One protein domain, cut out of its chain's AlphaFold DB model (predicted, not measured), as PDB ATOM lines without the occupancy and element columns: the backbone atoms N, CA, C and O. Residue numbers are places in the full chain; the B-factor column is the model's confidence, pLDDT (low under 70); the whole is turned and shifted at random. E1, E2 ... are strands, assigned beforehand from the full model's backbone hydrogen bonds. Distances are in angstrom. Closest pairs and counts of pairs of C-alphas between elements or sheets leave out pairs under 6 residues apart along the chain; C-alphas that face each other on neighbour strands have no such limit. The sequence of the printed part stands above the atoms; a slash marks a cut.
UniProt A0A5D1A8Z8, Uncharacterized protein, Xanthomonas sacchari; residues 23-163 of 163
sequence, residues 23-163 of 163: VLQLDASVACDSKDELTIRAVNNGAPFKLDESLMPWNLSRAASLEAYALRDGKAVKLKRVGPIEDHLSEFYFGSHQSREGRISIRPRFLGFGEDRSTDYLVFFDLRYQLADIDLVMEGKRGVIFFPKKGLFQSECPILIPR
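This is residues 23 to 163 of the 163 residues of an uncharacterized protein of Xanthomonas sacchari (UniProt A0A5D1A8Z8). One long, twisted sheet folds into a trough: E4, E5, E8 and E9 make one wall, E2 and E7 make the other and are only partly face to face with it, and E1 lies along the bottom where the walls join. The small pair E3 and E6 lies at one end of the trough, residues 53 to 63 fold back into its open mouth, and residues 79 to 90 cross outside that mouth. The printed part has 141 residues with ten named strands, E1 to E10 in order along the chain, and no named helix; the class is all strand. The large sheet is branched at E9 and antiparallel but for the parallel pair E1 and E9, while E3 and E6 form a separate antiparallel sheet. The whole is compact, with a radius of gyration of the C-alphas of 16.1 A, yet elongated, spanning 49 by 28 by 23 A.

Start with the two longest strands of the large sheet. Find C-alpha 120 at (49.256, 13.487, -20.776); from there E8, residues 120 to 131, runs 35.5 A, and E9, residues 136 to 147, comes back over 32.1 A. Next look at E4, residues 64 to 72, 25.9 A long, and E5, residues 75 to 78, 9.8 A. E1, residues 23 to 29, begins at C-alpha 23 at (16.577, 22.494, -30.347) and measures 19.5 A. E2, residues 37 to 44, measures 22.5 A, and E7, residues 99 to 105, 20.0 A. E10, residues 159 to 162, 9.7 A long, ends at C-alpha 162 at (36.795, 25.312, -27.105). The small sheet holds E3, residues 49 to 52, 10.2 A, and E6, residues 91 to 94, 9.8 A.

Begin at E9, which has three neighbours in staggered pairing. E8 lies on one side of it, beside residues 136 to 147; E1, beside residues 137 to 140, and E10, beside residues 143 to 146, lie on the other side. E8 and E9 form a hairpin at 178 degrees, with N 123 and O 145 at 2.8 A. E9 and E10 form another at 135 degrees, with N 161 and O 144 at 2.8 A; E8, E9 and E10 make a meander, each strand the antiparallel neighbour of the one before. On the other side of E8 look for antiparallel E4, where N 69 and O 122 are 2.8 A apart. E4 and the edge strand E5 form a hairpin, with N 70 and O 77 at 2.8 A. E1 is parallel to E9 at 10 degrees, with N 26 and O 139 at 2.8 A. E1 and E2 form a hairpin, with N 27 and O 41 at 2.9 A. E1 lies on one side of E2, and the antiparallel edge strand E7 on the other side, beside residues 37 to 43, with N 40 and O 102 at 2.8 A. E4 and E7 are apart, and so are E2 and E8. In the small sheet, N 51 and O 92 of E3 and E6 are 2.9 A apart. The closest C-alphas of E2 and E6 are those of Asn 44 and Phe 94, at 6.9 A.

The two C-alphas farthest apart are those of Ala 47 and Asp 73, at 50.5 A. The printed part has no cut and ends at Arg 163, the chain's last residue. The links E3 to E4, E5 to E6, E7 to E8 and E9 to E10 are long; that from E7 to E8 has 14 residues. The mean pLDDT of the printed part is 87.2; look for values under 70 at residues 83 to 89 and 150 to 155.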
ATOM      1  N   VAL A  23      15.138  22.222 -30.421       90.19
ATOM      2  CA  VAL A  23      16.577  22.494 -30.347       90.19
ATOM      3  C   VAL A  23      17.063  22.283 -28.919       90.19
ATOM      4  O   VAL A  23      16.630  22.978 -27.995       90.19
ATOM      5  N   LEU A  24      17.983  21.334 -28.751       93.62
ATOM      6  CA  LEU A  24      18.750  21.148 -27.524       93.62
ATOM      7  C   LEU A  24      20.131  21.774 -27.689       93.62
ATOM      8  O   LEU A  24      20.962  21.261 -28.437       93.62
ATOM      9  N   GLN A  25      20.393  22.843 -26.947       95.44
ATOM     10  CA  GLN A  25      21.738  23.393 -26.830       95.44
ATOM     11  C   GLN A  25      22.561  22.497 -25.901       95.44
ATOM     12  O   GLN A  25      22.110  22.176 -24.799       95.44
ATOM     13  N   LEU A  26      23.752  22.097 -26.337       95.44
ATOM     14  CA  LEU A  26      24.677  21.275 -25.567       95.44
ATOM     15  C   LEU A  26      25.920  22.080 -25.181       95.44
ATOM     16  O   LEU A  26      26.658  22.559 -26.046       95.44
ATOM     17  N   ASP A  27      26.193  22.151 -23.883       95.19
ATOM     18  CA  ASP A  27      27.383  22.781 -23.324       95.19
ATOM     19  C   ASP A  27      28.248  21.743 -22.609       95.19
ATOM     20  O   ASP A  27      27.770  20.970 -21.780       95.19
ATOM     21  N   ALA A  28      29.536  21.733 -22.939       95.38
ATOM     22  CA  ALA A  28      30.531  20.882 -22.305       95.38
ATOM     23  C   ALA A  28      31.242  21.624 -21.171       95.38
ATOM     24  O   ALA A  28      31.603  22.794 -21.314       95.38
ATOM     25  N   SER A  29      31.521  20.920 -20.081       95.06
ATOM     26  CA  SER A  29      32.375  21.392 -18.997       95.06
ATOM     27  C   SER A  29      33.201  20.250 -18.406       95.06
ATOM     28  O   SER A  29      32.905  19.067 -18.586       95.06
ATOM     29  N   VAL A  30      34.279  20.618 -17.719       93.94
ATOM     30  CA  VAL A  30      35.165  19.703 -16.991       93.94
ATOM     31  C   VAL A  30      35.436  20.289 -15.610       93.94
ATOM     32  O   VAL A  30      35.413  21.510 -15.444       93.94
ATOM     33  N   ALA A  31      35.675  19.431 -14.621       90.44
ATOM     34  CA  ALA A  31      35.908  19.842 -13.240       90.44
ATOM     35  C   ALA A  31      37.117  19.107 -12.646       90.44
ATOM     36  O   ALA A  31      37.424  17.979 -13.030       90.44
ATOM     37  N   CYS A  32      37.829  19.751 -11.716       86.44
ATOM     38  CA  CYS A  32      39.079  19.213 -11.166       86.44
ATOM     39  C   CYS A  32      38.882  18.000 -10.240       86.44
ATOM     40  O   CYS A  32      39.803  17.202 -10.058       86.44
ATOM     41  N   ASP A  33      37.707  17.879  -9.627       84.56
ATOM     42  CA  ASP A  33      37.294  16.752  -8.787       84.56
ATOM     43  C   ASP A  33      36.865  15.526  -9.614       84.56
ATOM     44  O   ASP A  33      37.015  14.393  -9.155       84.56
ATOM     45  N   SER A  34      36.450  15.739 -10.864       81.50
ATOM     46  CA  SER A  34      36.061  14.709 -11.832       81.50
ATOM     47  C   SER A  34      37.125  14.507 -12.919       81.50
ATOM     48  O   SER A  34      36.948  14.860 -14.084       81.50
ATOM     49  N   LYS A  35      38.256  13.904 -12.532       78.06
ATOM     50  CA  LYS A  35      39.501  13.871 -13.328       78.06
ATOM     51  C   LYS A  35      39.420  13.208 -14.704       78.06
ATOM     52  O   LYS A  35      40.274  13.502 -15.521       78.06
ATOM     53  N   ASP A  36      38.403  12.388 -14.975       88.31
ATOM     54  CA  ASP A  36      38.212  11.698 -16.262       88.31
ATOM     55  C   ASP A  36      36.771  11.828 -16.787       88.31
ATOM     56  O   ASP A  36      36.298  10.954 -17.520       88.31
ATOM     57  N   GLU A  37      36.037  12.868 -16.381       91.31
ATOM     58  CA  GLU A  37      34.646  13.055 -16.804       91.31
ATOM     59  C   GLU A  37      34.480  14.309 -17.660       91.31
ATOM     60  O   GLU A  37      35.029  15.375 -17.375       91.31
ATOM     61  N   LEU A  38      33.671  14.170 -18.706       93.31
ATOM     62  CA  LEU A  38      33.118  15.283 -19.462       93.31
ATOM     63  C   LEU A  38      31.663  15.472 -19.034       93.31
ATOM     64  O   LEU A  38      30.831  14.595 -19.272       93.31
ATOM     65  N   THR A  39      31.353  16.607 -18.419       95.31
ATOM     66  CA  THR A  39      29.976  16.967 -18.081       95.31
ATOM     67  C   THR A  39      29.339  17.647 -19.280       95.31
ATOM     68  O   THR A  39      29.905  18.579 -19.849       95.31
ATOM     69  N   ILE A  40      28.157  17.179 -19.668       95.62
ATOM     70  CA  ILE A  40      27.351  17.771 -20.728       95.62
ATOM     71  C   ILE A  40      26.063  18.293 -20.116       95.62
ATOM     72  O   ILE A  40      25.282  17.531 -19.542       95.62
ATOM     73  N   ARG A  41      25.821  19.587 -20.288       96.38
ATOM     74  CA  ARG A  41      24.546  20.222 -19.985       96.38
ATOM     75  C   ARG A  41      23.741  20.348 -21.270       96.38
ATOM     76  O   ARG A  41      24.207  20.942 -22.233       96.38
ATOM     77  N   ALA A  42      22.537  19.795 -21.274       95.56
ATOM     78  CA  ALA A  42      21.562  19.963 -22.340       95.56
ATOM     79  C   ALA A  42      20.487  20.958 -21.896       95.56
ATOM     80  O   ALA A  42      19.929  20.805 -20.807       95.56
ATOM     81  N   VAL A  43      20.182  21.953 -22.725       96.00
ATOM     82  CA  VAL A  43      19.142  22.961 -22.477       96.00
ATOM     83  C   VAL A  43      18.130  22.925 -23.611       96.00
ATOM     84  O   VAL A  43      18.506  23.046 -24.776       96.00
ATOM     85  N   ASN A  44      16.847  22.776 -23.281       94.19
ATOM     86  CA  ASN A  44      15.784  22.832 -24.280       94.19
ATOM     87  C   ASN A  44      15.408  24.278 -24.591       94.19
ATOM     88  O   ASN A  44      14.752  24.933 -23.789       94.19
ATOM     89  N   ASN A  45      15.780  24.760 -25.773       90.75
ATOM     90  CA  ASN A  45      15.423  26.100 -26.239       90.75
ATOM     91  C   ASN A  45      14.165  26.111 -27.126       90.75
ATOM     92  O   ASN A  45      13.802  27.162 -27.651       90.75
ATOM     93  N   GLY A  46      13.512  24.960 -27.309       88.94
ATOM     94  CA  GLY A  46      12.298  24.800 -28.101       88.94
ATOM     95  C   GLY A  46      11.038  24.552 -27.266       88.94
ATOM     96  O   GLY A  46      10.944  24.893 -26.079       88.94
ATOM     97  N   ALA A  47      10.045  23.949 -27.923       89.00
ATOM     98  CA  ALA A  47       8.824  23.485 -27.279       89.00
ATOM     99  C   ALA A  47       9.119  22.302 -26.335       89.00
ATOM    100  O   ALA A  47      10.161  21.659 -26.448       89.00
ATOM    101  N   PRO A  48       8.237  21.993 -25.373       90.75
ATOM    102  CA  PRO A  48       8.377  20.783 -24.574       90.75
ATOM    103  C   PRO A  48       8.193  19.505 -25.407       90.75
ATOM    104  O   PRO A  48       7.301  19.446 -26.252       90.75
ATOM    105  N   PHE A  49       8.975  18.461 -25.128       89.88
ATOM    106  CA  PHE A  49       8.869  17.165 -25.815       89.88
ATOM    107  C   PHE A  49       9.291  15.994 -24.916       89.88
ATOM    108  O   PHE A  49       9.845  16.181 -23.831       89.88
ATOM    109  N   LYS A  50       9.003  14.766 -25.364       90.69
ATOM    110  CA  LYS A  50       9.538  13.535 -24.768       90.69
ATOM    111  C   LYS A  50      10.756  13.072 -25.551       90.69
ATOM    112  O   LYS A  50      10.756  13.157 -26.776       90.69
ATOM    113  N   LEU A  51      11.763  12.582 -24.844       88.56
ATOM    114  CA  LEU A  51      13.009  12.127 -25.433       88.56
ATOM    115  C   LEU A  51      13.426  10.789 -24.834       88.56
ATOM    116  O   LEU A  51      13.387  10.618 -23.616       88.56
ATOM    117  N   ASP A  52      13.858   9.879 -25.701       88.00
ATOM    118  CA  ASP A  52      14.545   8.659 -25.300       88.00
ATOM    119  C   ASP A  52      15.934   9.014 -24.754       88.00
ATOM    120  O   ASP A  52      16.739   9.694 -25.401       88.00
ATOM    121  N   GLU A  53      16.217   8.556 -23.542       87.12
ATOM    122  CA  GLU A  53      17.474   8.803 -22.856       87.12
ATOM    123  C   GLU A  53      18.697   8.254 -23.601       87.12
ATOM    124  O   GLU A  53      19.784   8.837 -23.501       87.12
ATOM    125  N   SER A  54      18.529   7.215 -24.422       86.50
ATOM    126  CA  SER A  54      19.579   6.664 -25.289       86.50
ATOM    127  C   SER A  54      20.073   7.647 -26.354       86.50
ATOM    128  O   SER A  54      21.165   7.469 -26.894       86.50
ATOM    129  N   LEU A  55      19.318   8.712 -26.648       87.88
ATOM    130  CA  LEU A  55      19.741   9.765 -27.572       87.88
ATOM    131  C   LEU A  55      20.668  10.789 -26.909       87.88
ATOM    132  O   LEU A  55      21.308  11.574 -27.611       87.88
ATOM    133  N   MET A  56      20.778  10.793 -25.577       90.81
ATOM    134  CA  MET A  56      21.573  11.793 -24.871       90.81
ATOM    135  C   MET A  56      23.082  11.576 -25.056       90.81
ATOM    136  O   MET A  56      23.545  10.434 -25.108       90.81
ATOM    137  N   PRO A  57      23.895  12.648 -25.124       89.81
ATOM    138  CA  PRO A  57      25.346  12.559 -25.334       89.81
ATOM    139  C   PRO A  57      26.089  11.677 -24.317       89.81
ATOM    140  O   PRO A  57      27.113  11.077 -24.639       89.81
ATOM    141  N   TRP A  58      25.581  11.578 -23.083       90.38
ATOM    142  CA  TRP A  58      26.195  10.778 -22.019       90.38
ATOM    143  C   TRP A  58      25.943   9.271 -22.119       90.38
ATOM    144  O   TRP A  58      26.746   8.490 -21.608       90.38
ATOM    145  N   ASN A  59      24.932   8.855 -22.880       87.00
ATOM    146  CA  ASN A  59      24.504   7.459 -22.999       87.00
ATOM    147  C   ASN A  59      24.999   6.789 -24.283       87.00
ATOM    148  O   ASN A  59      24.251   6.093 -24.955       87.00
ATOM    149  N   LEU A  60      26.266   7.015 -24.658       75.31
ATOM    150  CA  LEU A  60      26.887   6.397 -25.848       75.31
ATOM    151  C   LEU A  60      26.198   6.695 -27.185       75.31
ATOM    152  O   LEU A  60      26.524   6.068 -28.198       75.31
ATOM    153  N   SER A  61      25.292   7.667 -27.205       79.69
ATOM    154  CA  SER A  61      24.570   8.060 -28.401       79.69
ATOM    155  C   SER A  61      25.510   8.593 -29.480       79.69
ATOM    156  O   SER A  61      26.655   8.993 -29.242       79.69
ATOM    157  N   ARG A  62      24.983   8.684 -30.701       82.88
ATOM    158  CA  ARG A  62      25.666   9.373 -31.802       82.88
ATOM    159  C   ARG A  62      25.771  10.887 -31.586       82.88
ATOM    160  O   ARG A  62      26.444  11.537 -32.378       82.88
ATOM    161  N   ALA A  63      25.148  11.435 -30.538       86.50
ATOM    162  CA  ALA A  63      25.210  12.856 -30.220       86.50
ATOM    163  C   ALA A  63      26.543  13.297 -29.611       86.50
ATOM    164  O   ALA A  63      26.829  14.493 -29.612       86.50
ATOM    165  N   ALA A  64      27.368  12.358 -29.136       90.31
ATOM    166  CA  ALA A  64      28.750  12.617 -28.747       90.31
ATOM    167  C   ALA A  64      29.713  11.705 -29.512       90.31
ATOM    168  O   ALA A  64      29.744  10.486 -29.325       90.31
ATOM    169  N   SER A  65      30.572  12.311 -30.329       91.75
ATOM    170  CA  SER A  65      31.745  11.627 -30.873       91.75
ATOM    171  C   SER A  65      32.967  11.969 -30.034       91.75
ATOM    172  O   SER A  65      33.201  13.140 -29.748       91.75
ATOM    173  N   LEU A  66      33.746  10.954 -29.655       93.44
ATOM    174  CA  LEU A  66      34.963  11.099 -28.860       93.44
ATOM    175  C   LEU A  66      36.136  10.385 -29.531       93.44
ATOM    176  O   LEU A  66      36.012   9.224 -29.935       93.44
ATOM    177  N   GLU A  67      37.293  11.040 -29.557       95.75
ATOM    178  CA  GLU A  67      38.580  10.428 -29.892       95.75
ATOM    179  C   GLU A  67      39.623  10.777 -28.834       95.75
ATOM    180  O   GLU A  67      39.782  11.947 -28.499       95.75
ATOM    181  N   ALA A  68      40.373   9.786 -28.351       96.00
ATOM    182  CA  ALA A  68      41.411  10.001 -27.351       96.00
ATOM    183  C   ALA A  68      42.814   9.707 -27.894       96.00
ATOM    184  O   ALA A  68      43.009   8.789 -28.695       96.00
ATOM    185  N   TYR A  69      43.793  10.475 -27.421       96.88
ATOM    186  CA  TYR A  69      45.206  10.353 -27.762       96.88
ATOM    187  C   TYR A  69      46.054  10.431 -26.491       96.88
ATOM    188  O   TYR A  69      45.834  11.302 -25.650       96.88
ATOM    189  N   ALA A  70      47.038   9.545 -26.372       95.19
ATOM    190  CA  ALA A  70      48.091   9.607 -25.364       95.19
ATOM    191  C   ALA A  70      49.297  10.372 -25.922       95.19
ATOM    192  O   ALA A  70      49.758  10.071 -27.025       95.19
ATOM    193  N   LEU A  71      49.821  11.337 -25.169       93.00
ATOM    194  CA  LEU A  71      51.026  12.082 -25.523       93.00
ATOM    195  C   LEU A  71      52.244  11.424 -24.865       93.00
ATOM    196  O   LEU A  71      52.457  11.554 -23.661       93.00
ATOM    197  N   ARG A  72      53.042  10.707 -25.660       86.69
ATOM    198  CA  ARG A  72      54.232   9.966 -25.210       86.69
ATOM    199  C   ARG A  72      55.434  10.373 -26.046       86.69
ATOM    200  O   ARG A  72      55.345  10.381 -27.271       86.69
ATOM    201  N   ASP A  73      56.535  10.738 -25.393       84.38
ATOM    202  CA  ASP A  73      57.804  11.095 -26.048       84.38
ATOM    203  C   ASP A  73      57.647  12.127 -27.185       84.38
ATOM    204  O   ASP A  73      58.218  11.999 -28.268       84.38
ATOM    205  N   GLY A  74      56.801  13.140 -26.959       83.69
ATOM    206  CA  GLY A  74      56.510  14.196 -27.938       83.69
ATOM    207  C   GLY A  74      55.607  13.774 -29.104       83.69
ATOM    208  O   GLY A  74      55.427  14.550 -30.042       83.69
ATOM    209  N   LYS A  75      55.025  12.569 -29.070       90.50
ATOM    210  CA  LYS A  75      54.124  12.040 -30.105       90.50
ATOM    211  C   LYS A  75      52.724  11.789 -29.551       90.50
ATOM    212  O   LYS A  75      52.567  11.338 -28.422       90.50
ATOM    213  N   ALA A  76      51.707  12.025 -30.378       94.38
ATOM    214  CA  ALA A  76      50.325  11.667 -30.078       94.38
ATOM    215  C   ALA A  76      50.002  10.267 -30.623       94.38
ATOM    216  O   ALA A  76      50.057  10.036 -31.831       94.38
ATOM    217  N   VAL A  77      49.647   9.338 -29.738       95.81
ATOM    218  CA  VAL A  77      49.246   7.965 -30.076       95.81
ATOM    219  C   VAL A  77      47.744   7.825 -29.870       95.81
ATOM    220  O   VAL A  77      47.253   7.997 -28.755       95.81
ATOM    221  N   LYS A  78      47.003   7.511 -30.936       96.50
ATOM    222  CA  LYS A  78      45.547   7.320 -30.864       96.50
ATOM    223  C   LYS A  78      45.208   6.107 -29.997       96.50
ATOM    224  O   LYS A  78      45.746   5.021 -30.214       96.50
ATOM    225  N   LEU A  79      44.297   6.284 -29.045       96.06
ATOM    226  CA  LEU A  79      43.802   5.205 -28.197       96.06
ATOM    227  C   LEU A  79      42.657   4.457 -28.879       96.06
ATOM    228  O   LEU A  79      41.846   5.030 -29.614       96.06
ATOM    229  N   LYS A  80      42.575   3.152 -28.619       94.88
ATOM    230  CA  LYS A  80      41.512   2.307 -29.162       94.88
ATOM    231  C   LYS A  80      40.245   2.481 -28.333       94.88
ATOM    232  O   LYS A  80      40.264   2.273 -27.122       94.88
ATOM    233  N   ARG A  81      39.139   2.821 -28.997       90.94
ATOM    234  CA  ARG A  81      37.817   2.891 -28.369       90.94
ATOM    235  C   ARG A  81      37.358   1.494 -27.933       90.94
ATOM    236  O   ARG A  81      37.481   0.536 -28.697       90.94
ATOM    237  N   VAL A  82      36.824   1.399 -26.723       87.62
ATOM    238  CA  VAL A  82      36.114   0.225 -26.202       87.62
ATOM    239  C   VAL A  82      34.656   0.316 -26.659       87.62
ATOM    240  O   VAL A  82      34.065   1.399 -26.657       87.62
ATOM    241  N   GLY A  83      34.101  -0.806 -27.127       69.44
ATOM    242  CA  GLY A  83      32.706  -0.895 -27.566       69.44
ATOM    243  C   GLY A  83      31.712  -0.604 -26.431       69.44
ATOM    244  O   GLY A  83      32.105  -0.587 -25.265       69.44
ATOM    245  N   PRO A  84      30.441  -0.333 -26.757       66.06
ATOM    246  CA  PRO A  84      29.449   0.064 -25.766       66.06
ATOM    247  C   PRO A  84      29.192  -1.042 -24.725       66.06
ATOM    248  O   PRO A  84      29.117  -2.218 -25.074       66.06
ATOM    249  N   ILE A  85      29.046  -0.638 -23.458       56.56
ATOM    250  CA  ILE A  85      28.445  -1.415 -22.367       56.56
ATOM    251  C   ILE A  85      27.279  -0.551 -21.874       56.56
ATOM    252  O   ILE A  85      27.526   0.578 -21.455       56.56
ATOM    253  N   GLU A  86      26.069  -1.099 -21.991       59.47
ATOM    254  CA  GLU A  86      24.760  -0.693 -21.441       59.47
ATOM    255  C   GLU A  86      23.647  -0.341 -22.433       59.47
ATOM    256  O   GLU A  86      23.813   0.416 -23.390       59.47
ATOM    257  N   ASP A  87      22.492  -0.918 -22.087       54.41
ATOM    258  CA  ASP A  87      21.158  -0.742 -22.634       54.41
ATOM    259  C   ASP A  87      20.343   0.074 -21.618       54.41
ATOM    260  O   ASP A  87      20.099  -0.377 -20.494       54.41
ATOM    261  N   HIS A  88      19.902   1.274 -21.988       57.94
ATOM    262  CA  HIS A  88      18.926   2.039 -21.211       57.94
ATOM    263  C   HIS A  88      17.746   2.398 -22.116       57.94
ATOM    264  O   HIS A  88      17.938   2.925 -23.206       57.94
ATOM    265  N   LEU A  89      16.534   2.064 -21.655       64.81
ATOM    266  CA  LEU A  89      15.271   2.113 -22.410       64.81
ATOM    267  C   LEU A  89      14.246   3.040 -21.730       64.81
ATOM    268  O   LEU A  89      13.063   2.707 -21.641       64.81
ATOM    269  N   SER A  90      14.699   4.153 -21.143       82.38
ATOM    270  CA  SER A  90      13.824   5.089 -20.430       82.38
ATOM    271  C   SER A  90      13.547   6.329 -21.284       82.38
ATOM    272  O   SER A  90      14.452   6.920 -21.869       82.38
ATOM    273  N   GLU A  91      12.279   6.723 -21.369       88.69
ATOM    274  CA  GLU A  91      11.886   8.013 -21.927       88.69
ATOM    275  C   GLU A  91      11.696   9.022 -20.799       88.69
ATOM    276  O   GLU A  91      11.176   8.700 -19.725       88.69
ATOM    277  N   PHE A  92      12.019  10.284 -21.061       88.69
ATOM    278  CA  PHE A  92      11.730  11.358 -20.125       88.69
ATOM    279  C   PHE A  92      11.174  12.597 -20.814       88.69
ATOM    280  O   PHE A  92      11.328  12.820 -22.012       88.69
ATOM    281  N   TYR A  93      10.515  13.434 -20.017       91.06
ATOM    282  CA  TYR A  93       9.982  14.709 -20.470       91.06
ATOM    283  C   TYR A  93      11.009  15.835 -20.298       91.06
ATOM    284  O   TYR A  93      11.628  15.964 -19.231       91.06
ATOM    285  N   PHE A  94      11.155  16.645 -21.347       91.06
ATOM    286  CA  PHE A  94      12.002  17.830 -21.408       91.06
ATOM    287  C   PHE A  94      11.111  19.070 -21.565       91.06
ATOM    288  O   PHE A  94      10.596  19.357 -22.644       91.06
ATOM    289  N   GLY A  95      10.909  19.807 -20.474       92.44
ATOM    290  CA  GLY A  95      10.179  21.074 -20.487       92.44
ATOM    291  C   GLY A  95      10.908  22.156 -21.287       92.44
ATOM    292  O   GLY A  95      12.119  22.072 -21.495       92.44
ATOM    293  N   SER A  96      10.183  23.189 -21.715       92.06
ATOM    294  CA  SER A  96      10.797  24.360 -22.355       92.06
ATOM    295  C   SER A  96      11.714  25.084 -21.364       92.06
ATOM    296  O   SER A  96      11.369  25.221 -20.189       92.06
ATOM    297  N   HIS A  97      12.902  25.482 -21.818       93.56
ATOM    298  CA  HIS A  97      13.984  26.093 -21.030       93.56
ATOM    299  C   HIS A  97      14.500  25.261 -19.852       93.56
ATOM    300  O   HIS A  97      15.319  25.736 -19.063       93.56
ATOM    301  N   GLN A  98      14.064  24.006 -19.724       95.75
ATOM    302  CA  GLN A  98      14.638  23.100 -18.745       95.75
ATOM    303  C   GLN A  98      16.102  22.830 -19.114       95.75
ATOM    304  O   GLN A  98      16.491  22.901 -20.283       95.75
ATOM    305  N   SER A  99      16.916  22.482 -18.119       95.44
ATOM    306  CA  SER A  99      18.235  21.908 -18.351       95.44
ATOM    307  C   SER A  99      18.380  20.565 -17.657       95.44
ATOM    308  O   SER A  99      17.841  20.368 -16.567       95.44
ATOM    309  N   ARG A 100      19.143  19.667 -18.270       94.81
ATOM    310  CA  ARG A 100      19.595  18.411 -17.668       94.81
ATOM    311  C   ARG A 100      21.095  18.282 -17.838       94.81
ATOM    312  O   ARG A 100      21.648  18.764 -18.822       94.81
ATOM    313  N   GLU A 101      21.730  17.616 -16.892       95.00
ATOM    314  CA  GLU A 101      23.159  17.339 -16.928       95.00
ATOM    315  C   GLU A 101      23.391  15.838 -16.902       95.00
ATOM    316  O   GLU A 101      22.705  15.106 -16.187       95.00
ATOM    317  N   GLY A 102      24.376  15.395 -17.669       93.44
ATOM    318  CA  GLY A 102      24.899  14.043 -17.593       93.44
ATOM    319  C   GLY A 102      26.404  14.040 -17.794       93.44
ATOM    320  O   GLY A 102      26.996  15.022 -18.243       93.44
ATOM    321  N   ARG A 103      27.038  12.935 -17.413       93.50
ATOM    322  CA  ARG A 103      28.496  12.816 -17.387       93.50
ATOM    323  C   ARG A 103      28.942  11.680 -18.285       93.50
ATOM    324  O   ARG A 103      28.385  10.588 -18.235       93.50
ATOM    325  N   ILE A 104      29.970  11.927 -19.086       91.81
ATOM    326  CA  ILE A 104      30.652  10.894 -19.856       91.81
ATOM    327  C   ILE A 104      31.946  10.548 -19.133       91.81
ATOM    328  O   ILE A 104      32.880  11.347 -19.123       91.81
ATOM    329  N   SER A 105      32.024   9.339 -18.580       91.19
ATOM    330  CA  SER A 105      33.292   8.797 -18.090       91.19
ATOM    331  C   SER A 105      34.178   8.411 -19.278       91.19
ATOM    332  O   SER A 105      33.788   7.582 -20.106       91.19
ATOM    333  N   ILE A 106      35.358   9.020 -19.389       91.44
ATOM    334  CA  ILE A 106      36.290   8.818 -20.507       91.44
ATOM    335  C   ILE A 106      37.086   7.524 -20.342       91.44
ATOM    336  O   ILE A 106      37.256   6.777 -21.307       91.44
ATOM    337  N   ARG A 107      37.548   7.233 -19.123       90.69
ATOM    338  CA  ARG A 107      38.405   6.078 -18.822       90.69
ATOM    339  C   ARG A 107      37.874   4.742 -19.373       90.69
ATOM    340  O   ARG A 107      38.621   4.083 -20.089       90.69
ATOM    341  N   PRO A 108      36.608   4.336 -19.143       89.94
ATOM    342  CA  PRO A 108      36.110   3.060 -19.663       89.94
ATOM    343  C   PRO A 108      35.904   3.053 -21.187       89.94
ATOM    344  O   PRO A 108      35.672   1.997 -21.767       89.94
ATOM    345  N   ARG A 109      35.967   4.212 -21.861       89.56
ATOM    346  CA  ARG A 109      35.716   4.340 -23.308       89.56
ATOM    347  C   ARG A 109      36.953   4.053 -24.151       89.56
ATOM    348  O   ARG A 109      36.803   3.841 -25.354       89.56
ATOM    349  N   PHE A 110      38.154   4.059 -23.572       92.88
ATOM    350  CA  PHE A 110      39.409   3.943 -24.316       92.88
ATOM    351  C   PHE A 110      40.410   3.037 -23.600       92.88
ATOM    352  O   PHE A 110      40.738   3.252 -22.437       92.88
ATOM    353  N   LEU A 111      40.942   2.047 -24.319       93.06
ATOM    354  CA  LEU A 111      41.990   1.172 -23.795       93.06
ATOM    355  C   LEU A 111      43.258   1.981 -23.504       93.06
ATOM    356  O   LEU A 111      43.715   2.739 -24.365       93.06
ATOM    357  N   GLY A 112      43.835   1.792 -22.316       90.19
ATOM    358  CA  GLY A 112      45.063   2.470 -21.899       90.19
ATOM    359  C   GLY A 112      44.883   3.911 -21.414       90.19
ATOM    360  O   GLY A 112      45.879   4.556 -21.086       90.19
ATOM    361  N   PHE A 113      43.658   4.449 -21.373       91.94
ATOM    362  CA  PHE A 113      43.423   5.801 -20.862       91.94
ATOM    363  C   PHE A 113      43.604   5.841 -19.341       91.94
ATOM    364  O   PHE A 113      42.983   5.069 -18.613       91.94
ATOM    365  N   GLY A 114      44.447   6.752 -18.852       87.56
ATOM    366  CA  GLY A 114      44.694   6.937 -17.420       87.56
ATOM    367  C   GLY A 114      45.461   5.800 -16.726       87.56
ATOM    368  O   GLY A 114      45.670   5.876 -15.516       87.56
ATOM    369  N   GLU A 115      45.899   4.761 -17.452       87.25
ATOM    370  CA  GLU A 115      46.705   3.663 -16.890       87.25
ATOM    371  C   GLU A 115      48.124   4.130 -16.538       87.25
ATOM    372  O   GLU A 115      48.648   3.816 -15.468       87.25
ATOM    373  N   ASP A 116      48.731   4.930 -17.418       85.12
ATOM    374  CA  ASP A 116      50.032   5.547 -17.181       85.12
ATOM    375  C   ASP A 116      49.860   6.957 -16.603       85.12
ATOM    376  O   ASP A 116      49.381   7.870 -17.280       85.12
ATOM    377  N   ARG A 117      50.297   7.127 -15.349       78.75
ATOM    378  CA  ARG A 117      50.236   8.390 -14.590       78.75
ATOM    379  C   ARG A 117      51.215   9.460 -15.088       78.75
ATOM    380  O   ARG A 117      51.126  10.606 -14.651       78.75
ATOM    381  N   SER A 118      52.158   9.085 -15.951       83.69
ATOM    382  CA  SER A 118      53.173   9.972 -16.530       83.69
ATOM    383  C   SER A 118      52.841  10.442 -17.951       83.69
ATOM    384  O   SER A 118      53.585  11.241 -18.521       83.69
ATOM    385  N   THR A 119      51.717   9.984 -18.502       88.94
ATOM    386  CA  THR A 119      51.231  10.349 -19.834       88.94
ATOM    387  C   THR A 119      50.195  11.471 -19.721       88.94
ATOM    388  O   THR A 119      49.276  11.388 -18.908       88.94
ATOM    389  N   ASP A 120      50.325  12.508 -20.552       91.12
ATOM    390  CA  ASP A 120      49.256  13.487 -20.776       91.12
ATOM    391  C   ASP A 120      48.262  12.939 -21.817       91.12
ATOM    392  O   ASP A 120      48.665  12.240 -22.753       91.12
ATOM    393  N   TYR A 121      46.977  13.286 -21.717       93.69
ATOM    394  CA  TYR A 121      45.962  12.826 -22.673       93.69
ATOM    395  C   TYR A 121      45.205  13.985 -23.321       93.69
ATOM    396  O   TYR A 121      44.950  15.019 -22.706       93.69
ATOM    397  N   LEU A 122      44.807  13.788 -24.576       95.44
ATOM    398  CA  LEU A 122      43.891  14.666 -25.301       95.44
ATOM    399  C   LEU A 122      42.634  13.888 -25.663       95.44
ATOM    400  O   LEU A 122      42.731  12.795 -26.221       95.44
ATOM    401  N   VAL A 123      41.468  14.472 -25.412       95.88
ATOM    402  CA  VAL A 123      40.182  13.946 -25.876       95.88
ATOM    403  C   VAL A 123      39.519  14.985 -26.757       95.88
ATOM    404  O   VAL A 123      39.089  16.035 -26.288       95.88
ATOM    405  N   PHE A 124      39.433  14.686 -28.045       96.62
ATOM    406  CA  PHE A 124      38.643  15.459 -28.988       96.62
ATOM    407  C   PHE A 124      37.189  15.041 -28.847       96.62
ATOM    408  O   PHE A 124      36.892  13.843 -28.819       96.62
ATOM    409  N   PHE A 125      36.296  16.021 -28.788       94.94
ATOM    410  CA  PHE A 125      34.868  15.770 -28.742       94.94
ATOM    411  C   PHE A 125      34.115  16.633 -29.748       94.94
ATOM    412  O   PHE A 125      34.547  17.726 -30.127       94.94
ATOM    413  N   ASP A 126      32.970  16.116 -30.165       94.62
ATOM    414  CA  ASP A 126      32.050  16.763 -31.085       94.62
ATOM    415  C   ASP A 126      30.619  16.436 -30.652       94.62
ATOM    416  O   ASP A 126      30.256  15.260 -30.546       94.62
ATOM    417  N   LEU A 127      29.852  17.479 -30.336       92.25
ATOM    418  CA  LEU A 127      28.503  17.392 -29.788       92.25
ATOM    419  C   LEU A 127      27.505  17.860 -30.832       92.25
ATOM    420  O   LEU A 127      27.257  19.056 -30.977       92.25
ATOM    421  N   ARG A 128      26.944  16.920 -31.582       89.62
ATOM    422  CA  ARG A 128      25.918  17.232 -32.575       89.62
ATOM    423  C   ARG A 128      25.120  16.003 -32.927       89.62
ATOM    424  O   ARG A 128      25.669  14.917 -33.105       89.62
ATOM    425  N   TYR A 129      23.825  16.202 -33.091       85.50
ATOM    426  CA  TYR A 129      22.940  15.167 -33.587       85.50
ATOM    427  C   TYR A 129      21.742  15.795 -34.267       85.50
ATOM    428  O   TYR A 129      21.211  16.794 -33.795       85.50
ATOM    429  N   GLN A 130      21.301  15.189 -35.359       85.00
ATOM    430  CA  GLN A 130      20.045  15.551 -35.990       85.00
ATOM    431  C   GLN A 130      19.240  14.278 -36.189       85.00
ATOM    432  O   GLN A 130      19.710  13.344 -36.841       85.00
ATOM    433  N   LEU A 131      18.034  14.258 -35.628       80.19
ATOM    434  CA  LEU A 131      17.086  13.169 -35.796       80.19
ATOM    435  C   LEU A 131      15.852  13.707 -36.513       80.19
ATOM    436  O   LEU A 131      15.094  14.493 -35.948       80.19
ATOM    437  N   ALA A 132      15.688  13.298 -37.771       78.31
ATOM    438  CA  ALA A 132      14.624  13.800 -38.636       78.31
ATOM    439  C   ALA A 132      13.224  13.408 -38.133       78.31
ATOM    440  O   ALA A 132      12.303  14.207 -38.232       78.31
ATOM    441  N   ASP A 133      13.080  12.222 -37.536       71.88
ATOM    442  CA  ASP A 133      11.773  11.650 -37.180       71.88
ATOM    443  C   ASP A 133      11.042  12.406 -36.056       71.88
ATOM    444  O   ASP A 133       9.816  12.382 -35.992       71.88
ATOM    445  N   ILE A 134      11.783  13.091 -35.179       70.12
ATOM    446  CA  ILE A 134      11.231  13.880 -34.059       70.12
ATOM    447  C   ILE A 134      11.576  15.373 -34.157       70.12
ATOM    448  O   ILE A 134      11.470  16.103 -33.167       70.12
ATOM    449  N   ASP A 135      12.031  15.818 -35.335       83.75
ATOM    450  CA  ASP A 135      12.474  17.193 -35.607       83.75
ATOM    451  C   ASP A 135      13.430  17.745 -34.524       83.75
ATOM    452  O   ASP A 135      13.380  18.916 -34.134       83.75
ATOM    453  N   LEU A 136      14.307  16.872 -34.010       87.12
ATOM    454  CA  LEU A 136      15.257  17.188 -32.948       87.12
ATOM    455  C   LEU A 136      16.618  17.537 -33.537       87.12
ATOM    456  O   LEU A 136      17.227  16.746 -34.267       87.12
ATOM    457  N   VAL A 137      17.130  18.690 -33.127       91.50
ATOM    458  CA  VAL A 137      18.507  19.103 -33.371       91.50
ATOM    459  C   VAL A 137      19.197  19.281 -32.026       91.50
ATOM    460  O   VAL A 137      18.775  20.082 -31.195       91.50
ATOM    461  N   MET A 138      20.260  18.516 -31.798       92.56
ATOM    462  CA  MET A 138      21.187  18.753 -30.702       92.56
ATOM    463  C   MET A 138      22.378  19.536 -31.242       92.56
ATOM    464  O   MET A 138      23.114  19.039 -32.099       92.56
ATOM    465  N   GLU A 139      22.562  20.749 -30.737       92.38
ATOM    466  CA  GLU A 139      23.590  21.681 -31.186       92.38
ATOM    467  C   GLU A 139      24.576  21.937 -30.054       92.38
ATOM    468  O   GLU A 139      24.260  22.578 -29.053       92.38
ATOM    469  N   GLY A 140      25.792  21.433 -30.209       91.69
ATOM    470  CA  GLY A 140      26.889  21.701 -29.300       91.69
ATOM    471  C   GLY A 140      28.148  22.117 -30.039       91.69
ATOM    472  O   GLY A 140      28.230  22.131 -31.269       91.69
ATOM    473  N   LYS A 141      29.154  22.490 -29.252       88.56
ATOM    474  CA  LYS A 141      30.478  22.821 -29.779       88.56
ATOM    475  C   LYS A 141      31.342  21.572 -29.881       88.56
ATOM    476  O   LYS A 141      31.168  20.599 -29.149       88.56
ATOM    477  N   ARG A 142      32.325  21.647 -30.769       94.50
ATOM    478  CA  ARG A 142      33.490  20.764 -30.763       94.50
ATOM    479  C   ARG A 142      34.567  21.349 -29.860       94.50
ATOM    480  O   ARG A 142      34.645  22.562 -29.666       94.50
ATOM    481  N   GLY A 143      35.439  20.497 -29.354       95.50
ATOM    482  CA  GLY A 143      36.546  20.960 -28.538       95.50
ATOM    483  C   GLY A 143      37.545  19.866 -28.236       95.50
ATOM    484  O   GLY A 143      37.474  18.752 -28.764       95.50
ATOM    485  N   VAL A 144      38.498  20.224 -27.388       96.31
ATOM    486  CA  VAL A 144      39.524  19.316 -26.892       96.31
ATOM    487  C   VAL A 144      39.565  19.425 -25.383       96.31
ATOM    488  O   VAL A 144      39.546  20.525 -24.840       96.31
ATOM    489  N   ILE A 145      39.639  18.288 -24.709       94.88
ATOM    490  CA  ILE A 145      39.942  18.227 -23.288       94.88
ATOM    491  C   ILE A 145      41.382  17.766 -23.155       94.88
ATOM    492  O   ILE A 145      41.752  16.717 -23.687       94.88
ATOM    493  N   PHE A 146      42.189  18.555 -22.465       93.62
ATOM    494  CA  PHE A 146      43.540  18.185 -22.083       93.62
ATOM    495  C   PHE A 146      43.540  17.679 -20.644       93.62
ATOM    496  O   PHE A 146      43.109  18.390 -19.738       93.62
ATOM    497  N   PHE A 147      44.027  16.459 -20.447       91.25
ATOM    498  CA  PHE A 147      44.188  15.819 -19.148       91.25
ATOM    499  C   PHE A 147      45.688  15.779 -18.813       91.25
ATOM    500  O   PHE A 147      46.399  14.923 -19.352       91.25
ATOM    501  N   PRO A 148      46.191  16.716 -17.986       88.38
ATOM    502  CA  PRO A 148      47.612  16.805 -17.676       88.38
ATOM    503  C   PRO A 148      48.084  15.668 -16.760       88.38
ATOM    504  O   PRO A 148      47.379  15.247 -15.841       88.38
ATOM    505  N   LYS A 149      49.329  15.231 -16.949       80.94
ATOM    506  CA  LYS A 149      50.043  14.306 -16.068       80.94
ATOM    507  C   LYS A 149      50.387  14.965 -14.735       80.94
ATOM    508  O   LYS A 149      50.676  16.166 -14.665       80.94
ATOM    509  N   LYS A 150      50.517  14.145 -13.684       66.44
ATOM    510  CA  LYS A 150      51.188  14.567 -12.445       66.44
ATOM    511  C   LYS A 150      52.652  14.866 -12.756       66.44
ATOM    512  O   LYS A 150      53.442  13.946 -12.948       66.44
ATOM    513  N   GLY A 151      53.027  16.141 -12.789       53.91
ATOM    514  CA  GLY A 151      54.439  16.532 -12.774       53.91
ATOM    515  C   GLY A 151      54.783  17.832 -13.492       53.91
ATOM    516  O   GLY A 151      55.746  18.472 -13.091       53.91
ATOM    517  N   LEU A 152      54.018  18.249 -14.510       51.56
ATOM    518  CA  LEU A 152      54.262  19.530 -15.204       51.56
ATOM    519  C   LEU A 152      53.383  20.676 -14.690       51.56
ATOM    520  O   LEU A 152      53.810  21.826 -14.701       51.56
ATOM    521  N   PHE A 153      52.187  20.365 -14.192       53.50
ATOM    522  CA  PHE A 153      51.269  21.328 -13.594       53.50
ATOM    523  C   PHE A 153      50.987  20.918 -12.146       53.50
ATOM    524  O   PHE A 153      50.842  19.733 -11.847       53.50
ATOM    525  N   GLN A 154      50.925  21.890 -11.231       53.78
ATOM    526  CA  GLN A 154      50.579  21.634  -9.824       53.78
ATOM    527  C   GLN A 154      49.130  21.134  -9.657       53.78
ATOM    528  O   GLN A 154      48.786  20.613  -8.598       53.78
ATOM    529  N   SER A 155      48.294  21.252 -10.697       61.25
ATOM    530  CA  SER A 155      46.936  20.718 -10.740       61.25
ATOM    531  C   SER A 155      46.793  19.642 -11.821       61.25
ATOM    532  O   SER A 155      47.146  19.832 -12.980       61.25
ATOM    533  N   GLU A 156      46.208  18.505 -11.442       76.88
ATOM    534  CA  GLU A 156      45.749  17.448 -12.361       76.88
ATOM    535  C   GLU A 156      44.405  17.807 -13.012       76.88
ATOM    536  O   GLU A 156      43.589  16.933 -13.305       76.88
ATOM    537  N   CYS A 157      44.100  19.100 -13.116       86.81
ATOM    538  CA  CYS A 157      42.770  19.522 -13.508       86.81
ATOM    539  C   CYS A 157      42.623  19.404 -15.028       86.81
ATOM    540  O   CYS A 157      43.460  19.959 -15.748       86.81
ATOM    541  N   PRO A 158      41.583  18.718 -15.533       90.94
ATOM    542  CA  PRO A 158      41.286  18.723 -16.952       90.94
ATOM    543  C   PRO A 158      40.998  20.147 -17.435       90.94
ATOM    544  O   PRO A 158      40.351  20.939 -16.748       90.94
ATOM    545  N   ILE A 159      41.470  20.468 -18.637       92.62
ATOM    546  CA  ILE A 159      41.297  21.782 -19.259       92.62
ATOM    547  C   ILE A 159      40.476  21.615 -20.529       92.62
ATOM    548  O   ILE A 159      40.859  20.873 -21.433       92.62
ATOM    549  N   LEU A 160      39.362  22.338 -20.610       93.50
ATOM    550  CA  LEU A 160      38.534  22.405 -21.805       93.50
ATOM    551  C   LEU A 160      39.021  23.524 -22.732       93.50
ATOM    552  O   LEU A 160      39.030  24.694 -22.358       93.50
ATOM    553  N   ILE A 161      39.381  23.163 -23.961       93.81
ATOM    554  CA  ILE A 161      39.813  24.075 -25.020       93.81
ATOM    555  C   ILE A 161      38.700  24.118 -26.084       93.81
ATOM    556  O   ILE A 161      38.567  23.166 -26.865       93.81
ATOM    557  N   PRO A 162      37.862  25.174 -26.114       86.06
ATOM    558  CA  PRO A 162      36.795  25.312 -27.105       86.06
ATOM    559  C   PRO A 162      37.365  25.571 -28.510       86.06
ATOM    560  O   PRO A 162      38.430  26.179 -28.644       86.06
ATOM    561  N   ARG A 163      36.658  25.121 -29.556       73.00
ATOM    562  CA  ARG A 163      37.091  25.243 -30.958       73.00
ATOM    563  C   ARG A 163      35.962  25.630 -31.911       73.00
ATOM    564  O   ARG A 163      34.781  25.409 -31.569       73.00
TER     565      ARG A 163